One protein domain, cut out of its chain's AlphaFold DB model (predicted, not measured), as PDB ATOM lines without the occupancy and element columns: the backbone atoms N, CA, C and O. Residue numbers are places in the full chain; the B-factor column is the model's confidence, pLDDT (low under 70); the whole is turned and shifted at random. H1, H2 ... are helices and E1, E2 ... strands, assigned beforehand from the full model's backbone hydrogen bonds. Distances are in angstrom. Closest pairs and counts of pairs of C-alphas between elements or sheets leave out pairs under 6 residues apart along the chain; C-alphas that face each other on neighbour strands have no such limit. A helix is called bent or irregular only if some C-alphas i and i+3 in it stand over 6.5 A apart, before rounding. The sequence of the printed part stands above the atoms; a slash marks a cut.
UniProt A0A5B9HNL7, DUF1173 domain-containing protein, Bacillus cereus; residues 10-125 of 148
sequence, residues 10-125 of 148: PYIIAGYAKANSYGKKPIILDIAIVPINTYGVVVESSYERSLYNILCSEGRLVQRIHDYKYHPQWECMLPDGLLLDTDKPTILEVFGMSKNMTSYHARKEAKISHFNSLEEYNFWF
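This is residues 10 to 125 of the 148 residues of the protein "DUF1173 domain-containing protein" of Bacillus cereus (UniProt A0A5B9HNL7). A small three-stranded sheet, E3, E4 and E5, has the helix H2 packed over one face and the helix H1 grazing it, and from this body a long, bent two-stranded hairpin, E1 and E2, reaches away as an arm that makes most of the length. The printed part has 116 residues with two named helices and five named strands, in the order E1, E2, H1, E3, E4, H2, E5. The sheet's order is E3, E4, E5, mixed, while E1 and E2 form a separate antiparallel sheet. The class is mixed, helices and strands, with 56 residues, under half, in named elements. The whole is loose, with a radius of gyration of the C-alphas of 18.5 A, and elongated, spanning 62 by 35 by 27 A.

Start at the sheet of three: E3 is residues 81 to 83, E4 is residues 90 to 94, and E5 is residues 122 to 125, ending at C-alpha 125 at (-12.441, -0.317, -41.217). Find C-alpha 102 at (-15.288, -8.560, -58.070); from there H2 runs 21.4 A to residue 116. H1 covers residues 46 to 57, 16.6 A. In the arm, find C-alpha 11 at (-21.065, 20.022, -52.967), where E1 begins and runs 22.7 A to residue 18; E2, residues 27 to 35, measures 23.9 A and bends by 54 degrees at residue 30.

In the sheet, E4 is the inner strand. E3 and E4 are an antiparallel hairpin, with N 83 and O 90 at 2.8 A; E4 and E5 are parallel, with N 91 and O 122 at 2.9 A. Look at residues 62 to 63, a short pairing, antiparallel, with residues 82 to 83 of E3. H2 is on the sheet at a height of 10.6 A, over E5 and only just not over E4, on which 2 of its 15 C-alphas fall; on the local plane it runs along E5 at 8 degrees. H2 and the sheet E3, E4, E5 form two layers, a helix on one face of a sheet. The closest C-alphas of H2 and E5 are those of Asn 116 and Phe 123, 5.9 A. E4, H2 and E5 make a strand-helix-strand unit, two parallel neighbour strands with a helix between, and its crossover is right-handed. H1 only grazes the sheet with its residues 47 to 55; its closest C-alphas to E4 are those of Glu 48 and Val 94, 6.3 A. H1 and H2 are apart. In the antiparallel hairpin of E1 and E2, look for N 14 and O 32 at 3.0 A; both strands are apart from E3, E4, E5 and H2. In H1 and H2 every O i to N i+4 pair is within hydrogen-bond range.

The two C-alphas farthest apart are those of Gly 23 and Glu 119, 62.3 A. The printed part has no cut. The link from H1 to E3, residues 58 to 80, is long. Residues 98 to 103, of which 102 and 103 belong to H2, stand free. In this model the mean pLDDT of the printed part is 92.3, and residue 99 is under 70.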
ATOM      1  N   PRO A  10     -24.026  18.230 -49.414       95.69
ATOM      2  CA  PRO A  10     -23.355  19.405 -49.967       95.69
ATOM      3  C   PRO A  10     -22.280  19.074 -51.012       95.69
ATOM      4  O   PRO A  10     -21.632  18.022 -50.983       95.69
ATOM      5  N   TYR A  11     -22.088  20.026 -51.927       95.31
ATOM      6  CA  TYR A  11     -21.065  20.022 -52.967       95.31
ATOM      7  C   TYR A  11     -20.377  21.387 -52.998       95.31
ATOM      8  O   TYR A  11     -21.020  22.415 -52.782       95.31
ATOM      9  N   ILE A  12     -19.088  21.395 -53.323       94.88
ATOM     10  CA  ILE A  12     -18.374  22.599 -53.747       94.88
ATOM     11  C   ILE A  12     -18.363  22.621 -55.270       94.88
ATOM     12  O   ILE A  12     -18.057  21.618 -55.915       94.88
ATOM     13  N   ILE A  13     -18.678  23.783 -55.836       94.00
ATOM     14  CA  ILE A  13     -18.494  24.067 -57.256       94.00
ATOM     15  C   ILE A  13     -17.339  25.058 -57.355       94.00
ATOM     16  O   ILE A  13     -17.418  26.160 -56.814       94.00
ATOM     17  N   ALA A  14     -16.267  24.656 -58.025       93.50
ATOM     18  CA  ALA A  14     -15.087  25.481 -58.258       93.50
ATOM     19  C   ALA A  14     -14.755  25.483 -59.750       93.50
ATOM     20  O   ALA A  14     -15.121  24.561 -60.472       93.50
ATOM     21  N   GLY A  15     -14.073  26.514 -60.236       93.75
ATOM     22  CA  GLY A  15     -13.760  26.599 -61.654       93.75
ATOM     23  C   GLY A  15     -13.012  27.861 -62.032       93.75
ATOM     24  O   GLY A  15     -12.784  28.747 -61.207       93.75
ATOM     25  N   TYR A  16     -12.662  27.942 -63.309       95.50
ATOM     26  CA  TYR A  16     -12.001  29.102 -63.889       95.50
ATOM     27  C   TYR A  16     -12.967  29.832 -64.814       95.50
ATOM     28  O   TYR A  16     -13.658  29.220 -65.629       95.50
ATOM     29  N   ALA A  17     -12.985  31.157 -64.721       93.81
ATOM     30  CA  ALA A  17     -13.745  32.012 -65.618       93.81
ATOM     31  C   ALA A  17     -12.847  33.113 -66.184       93.81
ATOM     32  O   ALA A  17     -11.958  33.626 -65.507       93.81
ATOM     33  N   LYS A  18     -13.096  33.489 -67.436       93.25
ATOM     34  CA  LYS A  18     -12.378  34.548 -68.144       93.25
ATOM     35  C   LYS A  18     -13.310  35.720 -68.419       93.25
ATOM     36  O   LYS A  18     -14.384  35.553 -69.000       93.25
ATOM     37  N   ALA A  19     -12.877  36.924 -68.054       91.12
ATOM     38  CA  ALA A  19     -13.550  38.148 -68.470       91.12
ATOM     39  C   ALA A  19     -13.425  38.320 -69.993       91.12
ATOM     40  O   ALA A  19     -12.330  38.228 -70.546       91.12
ATOM     41  N   ASN A  20     -14.548  38.555 -70.673       81.38
ATOM     42  CA  ASN A  20     -14.592  38.597 -72.139       81.38
ATOM     43  C   ASN A  20     -14.593  40.034 -72.702       81.38
ATOM     44  O   ASN A  20     -14.279  40.254 -73.868       81.38
ATOM     45  N   SER A  21     -15.007  41.019 -71.899       84.81
ATOM     46  CA  SER A  21     -14.894  42.481 -72.103       84.81
ATOM     47  C   SER A  21     -15.648  43.198 -70.975       84.81
ATOM     48  O   SER A  21     -16.475  42.587 -70.296       84.81
ATOM     49  N   TYR A  22     -15.383  44.495 -70.778       82.94
ATOM     50  CA  TYR A  22     -16.140  45.323 -69.833       82.94
ATOM     51  C   TYR A  22     -17.646  45.278 -70.146       82.94
ATOM     52  O   TYR A  22     -18.051  45.413 -71.300       82.94
ATOM     53  N   GLY A  23     -18.471  45.046 -69.123       83.06
ATOM     54  CA  GLY A  23     -19.929  44.960 -69.251       83.06
ATOM     55  C   GLY A  23     -20.471  43.675 -69.897       83.06
ATOM     56  O   GLY A  23     -21.689  43.531 -70.003       83.06
ATOM     57  N   LYS A  24     -19.620  42.722 -70.310       88.25
ATOM     58  CA  LYS A  24     -20.063  41.418 -70.833       88.25
ATOM     59  C   LYS A  24     -19.971  40.320 -69.781       88.25
ATOM     60  O   LYS A  24     -19.105  40.337 -68.909       88.25
ATOM     61  N   LYS A  25     -20.854  39.326 -69.903       90.62
ATOM     62  CA  LYS A  25     -20.823  38.127 -69.056       90.62
ATOM     63  C   LYS A  25     -19.489  37.378 -69.250       90.62
ATOM     64  O   LYS A  25     -19.023  37.278 -70.390       90.62
ATOM     65  N   PRO A  26     -18.873  36.867 -68.172       90.75
ATOM     66  CA  PRO A  26     -17.650  36.076 -68.258       90.75
ATOM     67  C   PRO A  26     -17.900  34.732 -68.956       90.75
ATOM     68  O   PRO A  26     -19.016  34.213 -68.951       90.75
ATOM     69  N   ILE A  27     -16.849  34.173 -69.553       93.19
ATOM     70  CA  ILE A  27     -16.848  32.825 -70.131       93.19
ATOM     71  C   ILE A  27     -16.337  31.860 -69.066       93.19
ATOM     72  O   ILE A  27     -15.254  32.073 -68.523       93.19
ATOM     73  N   ILE A  28     -17.083  30.792 -68.795       93.62
ATOM     74  CA  ILE A  28     -16.582  29.694 -67.968       93.62
ATOM     75  C   ILE A  28     -15.618  28.850 -68.801       93.62
ATOM     76  O   ILE A  28     -15.963  28.432 -69.904       93.62
ATOM     77  N   LEU A  29     -14.408  28.645 -68.287       95.25
ATOM     78  CA  LEU A  29     -13.372  27.841 -68.933       95.25
ATOM     79  C   LEU A  29     -13.439  26.386 -68.480       95.25
ATOM     80  O   LEU A  29     -13.315  25.489 -69.305       95.25
ATOM     81  N   ASP A  30     -13.623  26.173 -67.177       95.62
ATOM     82  CA  ASP A  30     -13.645  24.845 -66.572       95.62
ATOM     83  C   ASP A  30     -14.433  24.866 -65.257       95.62
ATOM     84  O   ASP A  30     -14.506  25.907 -64.593       95.62
ATOM     85  N   ILE A  31     -15.019  23.724 -64.891       95.31
ATOM     86  CA  ILE A  31     -15.798  23.521 -63.668       95.31
ATOM     87  C   ILE A  31     -15.476  22.144 -63.085       95.31
ATOM     88  O   ILE A  31     -15.598  21.123 -63.756       95.31
ATOM     89  N   ALA A  32     -15.197  22.116 -61.787       93.62
ATOM     90  CA  ALA A  32     -15.220  20.924 -60.960       93.62
ATOM     91  C   ALA A  32     -16.397  20.994 -59.978       93.62
ATOM     92  O   ALA A  32     -16.619  22.012 -59.316       93.62
ATOM     93  N   ILE A  33     -17.133  19.890 -59.867       93.06
ATOM     94  CA  ILE A  33     -18.186  19.700 -58.868       93.06
ATOM     95  C   ILE A  33     -17.718  18.577 -57.952       93.06
ATOM     96  O   ILE A  33     -17.576  17.436 -58.387       93.06
ATOM     97  N   VAL A  34     -17.448  18.911 -56.694       93.75
ATOM     98  CA  VAL A  34     -16.801  18.006 -55.741       93.75
ATOM     99  C   VAL A  34     -17.728  17.789 -54.547       93.75
ATOM    100  O   VAL A  34     -18.129  18.769 -53.913       93.75
ATOM    101  N   PRO A  35     -18.103  16.541 -54.216       95.31
ATOM    102  CA  PRO A  35     -18.899  16.287 -53.028       95.31
ATOM    103  C   PRO A  35     -18.074  16.530 -51.773       95.31
ATOM    104  O   PRO A  35     -16.913  16.131 -51.691       95.31
ATOM    105  N   ILE A  36     -18.712  17.128 -50.771       96.38
ATOM    106  CA  ILE A  36     -18.095  17.399 -49.473       96.38
ATOM    107  C   ILE A  36     -18.965  16.894 -48.324       96.38
ATOM    108  O   ILE A  36     -20.152  16.627 -48.500       96.38
ATOM    109  N   ASN A  37     -18.395  16.747 -47.136       96.12
ATOM    110  CA  ASN A  37     -19.156  16.598 -45.901       96.12
ATOM    111  C   ASN A  37     -19.711  17.966 -45.431       96.12
ATOM    112  O   ASN A  37     -19.484  18.992 -46.075       96.12
ATOM    113  N   THR A  38     -20.438  18.017 -44.308       96.25
ATOM    114  CA  THR A  38     -21.022  19.282 -43.800       96.25
ATOM    115  C   THR A  38     -19.981  20.292 -43.309       96.25
ATOM    116  O   THR A  38     -20.323  21.443 -43.063       96.25
ATOM    117  N   TYR A  39     -18.723  19.871 -43.189       95.94
ATOM    118  CA  TYR A  39     -17.596  20.666 -42.706       95.94
ATOM    119  C   TYR A  39     -16.598  21.027 -43.823       95.94
ATOM    120  O   TYR A  39     -15.537  21.574 -43.540       95.94
ATOM    121  N   GLY A  40     -16.920  20.739 -45.093       94.62
ATOM    122  CA  GLY A  40     -16.093  21.112 -46.249       94.62
ATOM    123  C   GLY A  40     -15.022  20.096 -46.665       94.62
ATOM    124  O   GLY A  40     -14.254  20.371 -47.581       94.62
ATOM    125  N   VAL A  41     -14.971  18.917 -46.043       94.06
ATOM    126  CA  VAL A  41     -14.034  17.842 -46.405       94.06
ATOM    127  C   VAL A  41     -14.516  17.131 -47.665       94.06
ATOM    128  O   VAL A  41     -15.653  16.667 -47.698       94.06
ATOM    129  N   VAL A  42     -13.659  17.013 -48.681       93.25
ATOM    130  CA  VAL A  42     -13.939  16.259 -49.920       93.25
ATOM    131  C   VAL A  42     -14.165  14.782 -49.614       93.25
ATOM    132  O   VAL A  42     -13.413  14.209 -48.838       93.25
ATOM    133  N   VAL A  43     -15.171  14.169 -50.239       93.44
ATOM    134  CA  VAL A  43     -15.514  12.749 -50.053       93.44
ATOM    135  C   VAL A  43     -15.798  12.060 -51.382       93.44
ATOM    136  O   VAL A  43     -16.326  12.669 -52.312       93.44
ATOM    137  N   GLU A  44     -15.503  10.770 -51.463       90.06
ATOM    138  CA  GLU A  44     -15.717   9.927 -52.639       90.06
ATOM    139  C   GLU A  44     -16.968   9.044 -52.512       90.06
ATOM    140  O   GLU A  44     -17.508   8.582 -53.522       90.06
ATOM    141  N   SER A  45     -17.491   8.849 -51.295       91.81
ATOM    142  CA  SER A  45     -18.715   8.076 -51.061       91.81
ATOM    143  C   SER A  45     -19.640   8.668 -49.993       91.81
ATOM    144  O   SER A  45     -19.232   9.426 -49.112       91.81
ATOM    145  N   SER A  46     -20.922   8.285 -50.045       92.94
ATOM    146  CA  SER A  46     -21.901   8.658 -49.006       92.94
ATOM    147  C   SER A  46     -21.531   8.091 -47.627       92.94
ATOM    148  O   SER A  46     -21.833   8.706 -46.612       92.94
ATOM    149  N   TYR A  47     -20.859   6.938 -47.578       94.62
ATOM    150  CA  TYR A  47     -20.418   6.325 -46.323       94.62
ATOM    151  C   TYR A  47     -19.227   7.066 -45.719       94.62
ATOM    152  O   TYR A  47     -19.221   7.371 -44.529       94.62
ATOM    153  N   GLU A  48     -18.258   7.435 -46.554       94.69
ATOM    154  CA  GLU A  48     -17.146   8.287 -46.145       94.69
ATOM    155  C   GLU A  48     -17.657   9.626 -45.600       94.69
ATOM    156  O   GLU A  48     -17.184  10.104 -44.573       94.69
ATOM    157  N   ARG A  49     -18.696  10.197 -46.218       95.25
ATOM    158  CA  ARG A  49     -19.350  11.389 -45.679       95.25
ATOM    159  C   ARG A  49     -19.869  11.202 -44.260       95.25
ATOM    160  O   ARG A  49     -19.651  12.085 -43.434       95.25
ATOM    161  N   SER A  50     -20.562  10.100 -43.986       95.31
ATOM    162  CA  SER A  50     -21.069   9.810 -42.642       95.31
ATOM    163  C   SER A  50     -19.930   9.738 -41.628       95.31
ATOM    164  O   SER A  50     -20.007  10.389 -40.589       95.31
ATOM    165  N   LEU A  51     -18.845   9.037 -41.970       96.50
ATOM    166  CA  LEU A  51     -17.650   8.961 -41.134       96.50
ATOM    167  C   LEU A  51     -17.059  10.354 -40.875       96.50
ATOM    168  O   LEU A  51     -16.898  10.755 -39.727       96.50
ATOM    169  N   TYR A  52     -16.783  11.128 -41.926       97.19
ATOM    170  CA  TYR A  52     -16.153  12.440 -41.779       97.19
ATOM    171  C   TYR A  52     -17.049  13.472 -41.095       97.19
ATOM    172  O   TYR A  52     -16.535  14.369 -40.437       97.19
ATOM    173  N   ASN A  53     -18.377  13.379 -41.208       97.31
ATOM    174  CA  ASN A  53     -19.276  14.216 -40.408       97.31
ATOM    175  C   ASN A  53     -19.080  13.966 -38.908       97.31
ATOM    176  O   ASN A  53     -19.000  14.928 -38.149       97.31
ATOM    177  N   ILE A  54     -18.959  12.698 -38.500       97.06
ATOM    178  CA  ILE A  54     -18.728  12.320 -37.102       97.06
ATOM    179  C   ILE A  54     -17.342  12.792 -36.660       97.06
ATOM    180  O   ILE A  54     -17.248  13.550 -35.697       97.06
ATOM    181  N   LEU A  55     -16.292  12.460 -37.422       97.56
ATOM    182  CA  LEU A  55     -14.914  12.858 -37.109       97.56
ATOM    183  C   LEU A  55     -14.767  14.376 -36.947       97.56
ATOM    184  O   LEU A  55     -14.149  14.843 -35.991       97.56
ATOM    185  N   CYS A  56     -15.354  15.160 -37.855       97.00
ATOM    186  CA  CYS A  56     -15.326  16.615 -37.753       97.00
ATOM    187  C   CYS A  56     -16.147  17.126 -36.561       97.00
ATOM    188  O   CYS A  56     -15.687  18.028 -35.867       97.00
ATOM    189  N   SER A  57     -17.327  16.550 -36.297       97.38
ATOM    190  CA  SER A  57     -18.166  16.963 -35.163       97.38
ATOM    191  C   SER A  57     -17.512  16.694 -33.805       97.38
ATOM    192  O   SER A  57     -17.681  17.472 -32.871       97.38
ATOM    193  N   GLU A  58     -16.714  15.630 -33.717       96.38
ATOM    194  CA  GLU A  58     -15.959  15.238 -32.526       96.38
ATOM    195  C   GLU A  58     -14.603  15.961 -32.410       96.38
ATOM    196  O   GLU A  58     -13.853  15.729 -31.460       96.38
ATOM    197  N   GLY A  59     -14.247  16.823 -33.372       96.12
ATOM    198  CA  GLY A  59     -12.960  17.524 -33.377       96.12
ATOM    199  C   GLY A  59     -11.761  16.569 -33.438       96.12
ATOM    200  O   GLY A  59     -10.757  16.782 -32.748       96.12
ATOM    201  N   ARG A  60     -11.888  15.485 -34.212       97.38
ATOM    202  CA  ARG A  60     -10.841  14.470 -34.380       97.38
ATOM    203  C   ARG A  60      -9.691  14.993 -35.227       97.38
ATOM    204  O   ARG A  60      -9.906  15.690 -36.221       97.38
ATOM    205  N   LEU A  61      -8.465  14.609 -34.873       96.88
ATOM    206  CA  LEU A  61      -7.289  14.891 -35.697       96.88
ATOM    207  C   LEU A  61      -7.122  13.787 -36.745       96.88
ATOM    208  O   LEU A  61      -6.516  12.748 -36.483       96.88
ATOM    209  N   VAL A  62      -7.673  14.020 -37.935       95.94
ATOM    210  CA  VAL A  62      -7.587  13.105 -39.078       95.94
ATOM    211  C   VAL A  62      -6.767  13.723 -40.209       95.94
ATOM    212  O   VAL A  62      -7.028  14.845 -40.647       95.94
ATOM    213  N   GLN A  63      -5.783  12.982 -40.705       94.56
ATOM    214  CA  GLN A  63      -5.038  13.318 -41.909       94.56
ATOM    215  C   GLN A  63      -5.641  12.585 -43.109       94.56
ATOM    216  O   GLN A  63      -5.776  11.361 -43.102       94.56
ATOM    217  N   ARG A  64      -5.959  13.333 -44.170       91.00
ATOM    218  CA  ARG A  64      -6.288  12.749 -45.473       91.00
ATOM    219  C   ARG A  64      -5.020  12.448 -46.250       91.00
ATOM    220  O   ARG A  64      -4.107  13.272 -46.310       91.00
ATOM    221  N   ILE A  65      -4.989  11.281 -46.876       88.06
ATOM    222  CA  ILE A  65      -3.841  10.824 -47.647       88.06
ATOM    223  C   ILE A  65      -4.187  10.947 -49.124       88.06
ATOM    224  O   ILE A  65      -5.046  10.241 -49.638       88.06
ATOM    225  N   HIS A  66      -3.501  11.858 -49.808       84.44
ATOM    226  CA  HIS A  66      -3.685  12.091 -51.243       84.44
ATOM    227  C   HIS A  66      -2.511  11.585 -52.088       84.44
ATOM    228  O   HIS A  66      -2.610  11.536 -53.311       84.44
ATOM    229  N   ASP A  67      -1.401  11.218 -51.446       86.25
ATOM    230  CA  ASP A  67      -0.176  10.788 -52.108       86.25
ATOM    231  C   ASP A  67       0.559   9.766 -51.231       86.25
ATOM    232  O   ASP A  67       0.942  10.063 -50.096       86.25
ATOM    233  N   TYR A  68       0.750   8.556 -51.758       83.31
ATOM    234  CA  TYR A  68       1.402   7.454 -51.048       83.31
ATOM    235  C   TYR A  68       2.921   7.634 -50.944       83.31
ATOM    236  O   TYR A  68       3.559   6.890 -50.205       83.31
ATOM    237  N   LYS A  69       3.534   8.612 -51.631       88.19
ATOM    238  CA  LYS A  69       4.998   8.799 -51.588       88.19
ATOM    239  C   LYS A  69       5.540   9.091 -50.187       88.19
ATOM    240  O   LYS A  69       6.716   8.864 -49.926       88.19
ATOM    241  N   TYR A  70       4.691   9.604 -49.297       86.31
ATOM    242  CA  TYR A  70       5.033   9.870 -47.897       86.31
ATOM    243  C   TYR A  70       4.831   8.651 -46.985       86.31
ATOM    244  O   TYR A  70       5.188   8.700 -45.813       86.31
ATOM    245  N   HIS A  71       4.282   7.564 -47.527       90.31
ATOM    246  CA  HIS A  71       3.996   6.317 -46.830       90.31
ATOM    247  C   HIS A  71       4.407   5.116 -47.702       90.31
ATOM    248  O   HIS A  71       3.552   4.350 -48.152       90.31
ATOM    249  N   PRO A  72       5.712   4.945 -47.994       91.69
ATOM    250  CA  PRO A  72       6.200   3.865 -48.857       91.69
ATOM    251  C   PRO A  72       5.817   2.466 -48.352       91.69
ATOM    252  O   PRO A  72       5.594   1.565 -49.157       91.69
ATOM    253  N   GLN A  73       5.681   2.300 -47.035       92.94
ATOM    254  CA  GLN A  73       5.240   1.068 -46.385       92.94
ATOM    255  C   GLN A  73       3.800   0.668 -46.725       92.94
ATOM    256  O   GLN A  73       3.426  -0.459 -46.444       92.94
ATOM    257  N   TRP A  74       2.997   1.558 -47.323       93.75
ATOM    258  CA  TRP A  74       1.615   1.266 -47.715       93.75
ATOM    259  C   TRP A  74       1.484   0.622 -49.098       93.75
ATOM    260  O   TRP A  74       0.373   0.481 -49.599       93.75
ATOM    261  N   GLU A  75       2.594   0.289 -49.766       91.50
ATOM    262  CA  GLU A  75       2.600  -0.410 -51.061       91.50
ATOM    263  C   GLU A  75       1.672   0.228 -52.118       91.50
ATOM    264  O   GLU A  75       0.933  -0.440 -52.844       91.50
ATOM    265  N   CYS A  76       1.703   1.563 -52.211       89.38
ATOM    266  CA  CYS A  76       0.841   2.362 -53.097       89.38
ATOM    267  C   CYS A  76      -0.672   2.256 -52.805       89.38
ATOM    268  O   CYS A  76      -1.492   2.673 -53.630       89.38
ATOM    269  N   MET A  77      -1.069   1.725 -51.648       92.12
ATOM    270  CA  MET A  77      -2.449   1.719 -51.174       92.12
ATOM    271  C   MET A  77      -2.758   3.029 -50.445       92.12
ATOM    272  O   MET A  77      -2.058   3.432 -49.519       92.12
ATOM    273  N   LEU A  78      -3.828   3.705 -50.867       91.75
ATOM    274  CA  LEU A  78      -4.316   4.926 -50.225       91.75
ATOM    275  C   LEU A  78      -5.493   4.581 -49.307       91.75
ATOM    276  O   LEU A  78      -6.500   4.089 -49.830       91.75
ATOM    277  N   PRO A  79      -5.379   4.800 -47.986       94.94
ATOM    278  CA  PRO A  79      -6.517   4.709 -47.085       94.94
ATOM    279  C   PRO A  79      -7.406   5.952 -47.181       94.94
ATOM    280  O   PRO A  79      -6.974   7.003 -47.660       94.94
ATOM    281  N   ASP A  80      -8.630   5.857 -46.666       94.44
ATOM    282  CA  ASP A  80      -9.566   6.990 -46.648       94.44
ATOM    283  C   ASP A  80      -9.163   8.064 -45.630       94.44
ATOM    284  O   ASP A  80      -9.553   9.226 -45.762       94.44
ATOM    285  N   GLY A  81      -8.371   7.701 -44.618       95.75
ATOM    286  CA  GLY A  81      -7.799   8.633 -43.652       95.75
ATOM    287  C   GLY A  81      -6.836   7.973 -42.668       95.75
ATOM    288  O   GLY A  81      -6.706   6.752 -42.609       95.75
ATOM    289  N   LEU A  82      -6.170   8.805 -41.874       96.88
ATOM    290  CA  LEU A  82      -5.287   8.404 -40.785       96.88
ATOM    291  C   LEU A  82      -5.637   9.225 -39.539       96.88
ATOM    292  O   LEU A  82      -5.442  10.440 -39.527       96.88
ATOM    293  N   LEU A  83      -6.166   8.581 -38.498       97.44
ATOM    294  CA  LEU A  83      -6.349   9.212 -37.191       97.44
ATOM    295  C   LEU A  83      -5.004   9.336 -36.492       97.44
ATOM    296  O   LEU A  83      -4.279   8.353 -36.348       97.44
ATOM    297  N   LEU A  84      -4.699  10.548 -36.049       97.12
ATOM    298  CA  LEU A  84      -3.454  10.895 -35.370       97.12
ATOM    299  C   LEU A  84      -3.657  11.156 -33.875       97.12
ATOM    300  O   LEU A  84      -2.689  11.368 -33.155       97.12
ATOM    301  N   ASP A  85      -4.906  11.167 -33.411       96.75
ATOM    302  CA  ASP A  85      -5.271  11.415 -32.018       96.75
ATOM    303  C   ASP A  85      -5.583  10.135 -31.232       96.75
ATOM    304  O   ASP A  85      -6.309  10.187 -30.247       96.75
ATOM    305  N   THR A  86      -5.054   8.996 -31.667       96.19
ATOM    306  CA  THR A  86      -5.182   7.677 -31.026       96.19
ATOM    307  C   THR A  86      -3.817   7.212 -30.512       96.19
ATOM    308  O   THR A  86      -2.798   7.703 -30.996       96.19
ATOM    309  N   ASP A  87      -3.769   6.240 -29.584       93.06
ATOM    310  CA  ASP A  87      -2.509   5.886 -28.881       93.06
ATOM    311  C   ASP A  87      -1.414   5.455 -29.854       93.06
ATOM    312  O   ASP A  87      -0.223   5.699 -29.671       93.06
ATOM    313  N   LYS A  88      -1.872   4.838 -30.934       95.00
ATOM    314  CA  LYS A  88      -1.119   4.500 -32.122       95.00
ATOM    315  C   LYS A  88      -1.911   5.026 -33.315       95.00
ATOM    316  O   LYS A  88      -3.132   4.821 -33.306       95.00
ATOM    317  N   PRO A  89      -1.297   5.687 -34.314       96.50
ATOM    318  CA  PRO A  89      -2.031   6.210 -35.458       96.50
ATOM    319  C   PRO A  89      -2.910   5.134 -36.096       96.50
ATOM    320  O   PRO A  89      -2.457   4.010 -36.328       96.50
ATOM    321  N   THR A  90      -4.177   5.457 -36.342       98.12
ATOM    322  CA  THR A  90      -5.148   4.472 -36.827       98.12
ATOM    323  C   THR A  90      -5.519   4.744 -38.272       98.12
ATOM    324  O   THR A  90      -6.110   5.776 -38.588       98.12
ATOM    325  N   ILE A  91      -5.185   3.808 -39.154       97.75
ATOM    326  CA  ILE A  91      -5.588   3.835 -40.558       97.75
ATOM    327  C   ILE A  91      -7.099   3.592 -40.636       97.75
ATOM    328  O   ILE A  91      -7.611   2.669 -40.002       97.75
ATOM    329  N   LEU A  92      -7.798   4.425 -41.410       97.44
ATOM    330  CA  LEU A  92      -9.237   4.357 -41.641       97.44
ATOM    331  C   LEU A  92      -9.541   3.926 -43.075       97.44
ATOM    332  O   LEU A  92      -9.003   4.492 -44.024       97.44
ATOM    333  N   GLU A  93     -10.471   2.988 -43.227       96.44
ATOM    334  CA  GLU A  93     -10.935   2.528 -44.537       96.44
ATOM    335  C   GLU A  93     -12.445   2.225 -44.531       96.44
ATOM    336  O   GLU A  93     -12.972   1.564 -43.635       96.44
ATOM    337  N   VAL A  94     -13.166   2.690 -45.547       95.06
ATOM    338  CA  VAL A  94     -14.616   2.559 -45.694       95.06
ATOM    339  C   VAL A  94     -14.936   1.807 -46.980       95.06
ATOM    340  O   VAL A  94     -14.898   2.333 -48.090       95.06
ATOM    341  N   PHE A  95     -15.360   0.554 -46.838       93.25
ATOM    342  CA  PHE A  95     -15.693  -0.283 -47.981       93.25
ATOM    343  C   PHE A  95     -17.170  -0.154 -48.384       93.25
ATOM    344  O   PHE A  95     -18.041  -0.812 -47.814       93.25
ATOM    345  N   GLY A  96     -17.456   0.666 -49.400       86.62
ATOM    346  CA  GLY A  96     -18.823   1.007 -49.824       86.62
ATOM    347  C   GLY A  96     -19.359   0.369 -51.116       86.62
ATOM    348  O   GLY A  96     -20.540   0.545 -51.420       86.62
ATOM    349  N   MET A  97     -18.540  -0.335 -51.905       82.88
ATOM    350  CA  MET A  97     -18.934  -0.761 -53.264       82.88
ATOM    351  C   MET A  97     -19.681  -2.100 -53.320       82.88
ATOM    352  O   MET A  97     -19.495  -2.983 -52.486       82.88
ATOM    353  N   SER A  98     -20.511  -2.257 -54.361       72.38
ATOM    354  CA  SER A  98     -21.409  -3.409 -54.517       72.38
ATOM    355  C   SER A  98     -20.700  -4.759 -54.692       72.38
ATOM    356  O   SER A  98     -19.615  -4.832 -55.269       72.38
ATOM    357  N   LYS A  99     -21.342  -5.855 -54.257       68.88
ATOM    358  CA  LYS A  99     -20.880  -7.256 -54.420       68.88
ATOM    359  C   LYS A  99     -20.512  -7.641 -55.855       68.88
ATOM    360  O   LYS A  99     -19.607  -8.441 -56.058       68.88
ATOM    361  N   ASN A 100     -21.173  -7.044 -56.843       74.44
ATOM    362  CA  ASN A 100     -20.979  -7.385 -58.253       74.44
ATOM    363  C   ASN A 100     -19.668  -6.816 -58.832       74.44
ATOM    364  O   ASN A 100     -19.334  -7.086 -59.981       74.44
ATOM    365  N   MET A 101     -18.909  -6.043 -58.047       78.44
ATOM    366  CA  MET A 101     -17.602  -5.507 -58.429       78.44
ATOM    367  C   MET A 101     -16.479  -6.395 -57.891       78.44
ATOM    368  O   MET A 101     -15.793  -6.055 -56.931       78.44
ATOM    369  N   THR A 102     -16.279  -7.556 -58.504       75.38
ATOM    370  CA  THR A 102     -15.288  -8.560 -58.070       75.38
ATOM    371  C   THR A 102     -13.868  -8.005 -57.923       75.38
ATOM    372  O   THR A 102     -13.201  -8.294 -56.932       75.38
ATOM    373  N   SER A 103     -13.416  -7.144 -58.842       79.56
ATOM    374  CA  SER A 103     -12.097  -6.494 -58.762       79.56
ATOM    375  C   SER A 103     -11.951  -5.548 -57.564       79.56
ATOM    376  O   SER A 103     -10.856  -5.400 -57.025       79.56
ATOM    377  N   TYR A 104     -13.048  -4.936 -57.117       80.94
ATOM    378  CA  TYR A 104     -13.065  -4.113 -55.912       80.94
ATOM    379  C   TYR A 104     -12.899  -4.972 -54.657       80.94
ATOM    380  O   TYR A 104     -12.097  -4.637 -53.789       80.94
ATOM    381  N   HIS A 105     -13.605  -6.102 -54.571       79.56
ATOM    382  CA  HIS A 105     -13.524  -6.980 -53.396       79.56
ATOM    383  C   HIS A 105     -12.158  -7.656 -53.272       79.56
ATOM    384  O   HIS A 105     -11.635  -7.752 -52.169       79.56
ATOM    385  N   ALA A 106     -11.515  -8.010 -54.389       81.50
ATOM    386  CA  ALA A 106     -10.125  -8.465 -54.364       81.50
ATOM    387  C   ALA A 106      -9.174  -7.392 -53.789       81.50
ATOM    388  O   ALA A 106      -8.302  -7.703 -52.980       81.50
ATOM    389  N   ARG A 107      -9.368  -6.113 -54.151       86.12
ATOM    390  CA  ARG A 107      -8.594  -4.995 -53.575       86.12
ATOM    391  C   ARG A 107      -8.913  -4.742 -52.104       86.12
ATOM    392  O   ARG A 107      -8.002  -4.395 -51.361       86.12
ATOM    393  N   LYS A 108     -10.167  -4.914 -51.681       91.06
ATOM    394  CA  LYS A 108     -10.573  -4.821 -50.273       91.06
ATOM    395  C   LYS A 108      -9.795  -5.820 -49.419       91.06
ATOM    396  O   LYS A 108      -9.176  -5.408 -48.447       91.06
ATOM    397  N   GLU A 109      -9.785  -7.098 -49.795       92.00
ATOM    398  CA  GLU A 109      -9.070  -8.123 -49.025       92.00
ATOM    399  C   GLU A 109      -7.557  -7.861 -49.001       92.00
ATOM    400  O   GLU A 109      -6.932  -7.979 -47.949       92.00
ATOM    401  N   ALA A 110      -6.976  -7.402 -50.117       93.44
ATOM    402  CA  ALA A 110      -5.572  -6.991 -50.160       93.44
ATOM    403  C   ALA A 110      -5.271  -5.828 -49.194       93.44
ATOM    404  O   ALA A 110      -4.306  -5.907 -48.438       93.44
ATOM    405  N   LYS A 111      -6.118  -4.787 -49.164       95.00
ATOM    406  CA  LYS A 111      -5.995  -3.665 -48.219       95.00
ATOM    407  C   LYS A 111      -6.120  -4.118 -46.769       95.00
ATOM    408  O   LYS A 111      -5.308  -3.723 -45.940       95.00
ATOM    409  N   ILE A 112      -7.116  -4.953 -46.462       95.75
ATOM    410  CA  ILE A 112      -7.327  -5.486 -45.111       95.75
ATOM    411  C   ILE A 112      -6.104  -6.287 -44.672       95.75
ATOM    412  O   ILE A 112      -5.602  -6.068 -43.575       95.75
ATOM    413  N   SER A 113      -5.613  -7.198 -45.515       96.06
ATOM    414  CA  SER A 113      -4.432  -8.007 -45.209       96.06
ATOM    415  C   SER A 113      -3.200  -7.133 -44.974       96.06
ATOM    416  O   SER A 113      -2.497  -7.313 -43.985       96.06
ATOM    417  N   HIS A 114      -2.949  -6.184 -45.875       96.62
ATOM    418  CA  HIS A 114      -1.770  -5.334 -45.826       96.62
ATOM    419  C   HIS A 114      -1.796  -4.392 -44.615       96.62
ATOM    420  O   HIS A 114      -0.880  -4.428 -43.798       96.62
ATOM    421  N   PHE A 115      -2.866  -3.618 -44.416       96.88
ATOM    422  CA  PHE A 115      -2.925  -2.662 -43.308       96.88
ATOM    423  C   PHE A 115      -3.000  -3.328 -41.929       96.88
ATOM    424  O   PHE A 115      -2.468  -2.769 -40.976       96.88
ATOM    425  N   ASN A 116      -3.576  -4.532 -41.809       96.81
ATOM    426  CA  ASN A 116      -3.498  -5.294 -40.556       96.81
ATOM    427  C   ASN A 116      -2.081  -5.791 -40.235       96.81
ATOM    428  O   ASN A 116      -1.790  -6.035 -39.069       96.81
ATOM    429  N   SER A 117      -1.216  -5.971 -41.238       97.06
ATOM    430  CA  SER A 117       0.164  -6.422 -41.009       97.06
ATOM    431  C   SER A 117       1.121  -5.315 -40.560       97.06
ATOM    432  O   SER A 117       2.243  -5.621 -40.167       97.06
ATOM    433  N   LEU A 118       0.708  -4.043 -40.608       96.44
ATOM    434  CA  LEU A 118       1.573  -2.923 -40.242       96.44
ATOM    435  C   LEU A 118       1.603  -2.720 -38.723       96.44
ATOM    436  O   LEU A 118       0.667  -2.189 -38.123       96.44
ATOM    437  N   GLU A 119       2.717  -3.094 -38.101       95.75
ATOM    438  CA  GLU A 119       2.907  -3.016 -36.652       95.75
ATOM    439  C   GLU A 119       3.033  -1.587 -36.114       95.75
ATOM    440  O   GLU A 119       2.939  -1.396 -34.905       95.75
ATOM    441  N   GLU A 120       3.185  -0.568 -36.955       95.31
ATOM    442  CA  GLU A 120       3.253   0.844 -36.558       95.31
ATOM    443  C   GLU A 120       1.885   1.531 -36.556       95.31
ATOM    444  O   GLU A 120       1.745   2.622 -36.002       95.31
ATOM    445  N   TYR A 121       0.844   0.856 -37.056       96.69
ATOM    446  CA  TYR A 121      -0.519   1.385 -37.112       96.69
ATOM    447  C   TYR A 121      -1.526   0.490 -36.394       96.69
ATOM    448  O   TYR A 121      -1.326  -0.712 -36.219       96.69
ATOM    449  N   ASN A 122      -2.628   1.084 -35.956       97.75
ATOM    450  CA  ASN A 122      -3.873   0.337 -35.811       97.75
ATOM    451  C   ASN A 122      -4.624   0.392 -37.142       97.75
ATOM    452  O   ASN A 122      -4.471   1.345 -37.909       97.75
ATOM    453  N   PHE A 123      -5.484  -0.590 -37.394       97.75
ATOM    454  CA  PHE A 123      -6.355  -0.586 -38.561       97.75
ATOM    455  C   PHE A 123      -7.817  -0.647 -38.133       97.75
ATOM    456  O   PHE A 123      -8.248  -1.568 -37.440       97.75
ATOM    457  N   TRP A 124      -8.582   0.355 -38.550       97.75
ATOM    458  CA  TRP A 124     -10.025   0.408 -38.395       97.75
ATOM    459  C   TRP A 124     -10.654   0.441 -39.778       97.75
ATOM    460  O   TRP A 124     -10.233   1.197 -40.656       97.75
ATOM    461  N   PHE A 125     -11.697  -0.356 -39.974       97.00
ATOM    462  CA  PHE A 125     -12.441  -0.317 -41.217       97.00
ATOM    463  C   PHE A 125     -13.932  -0.514 -41.005       97.00
ATOM    464  O   PHE A 125     -14.372  -1.201 -40.082       97.00
TER     465      PHE A 125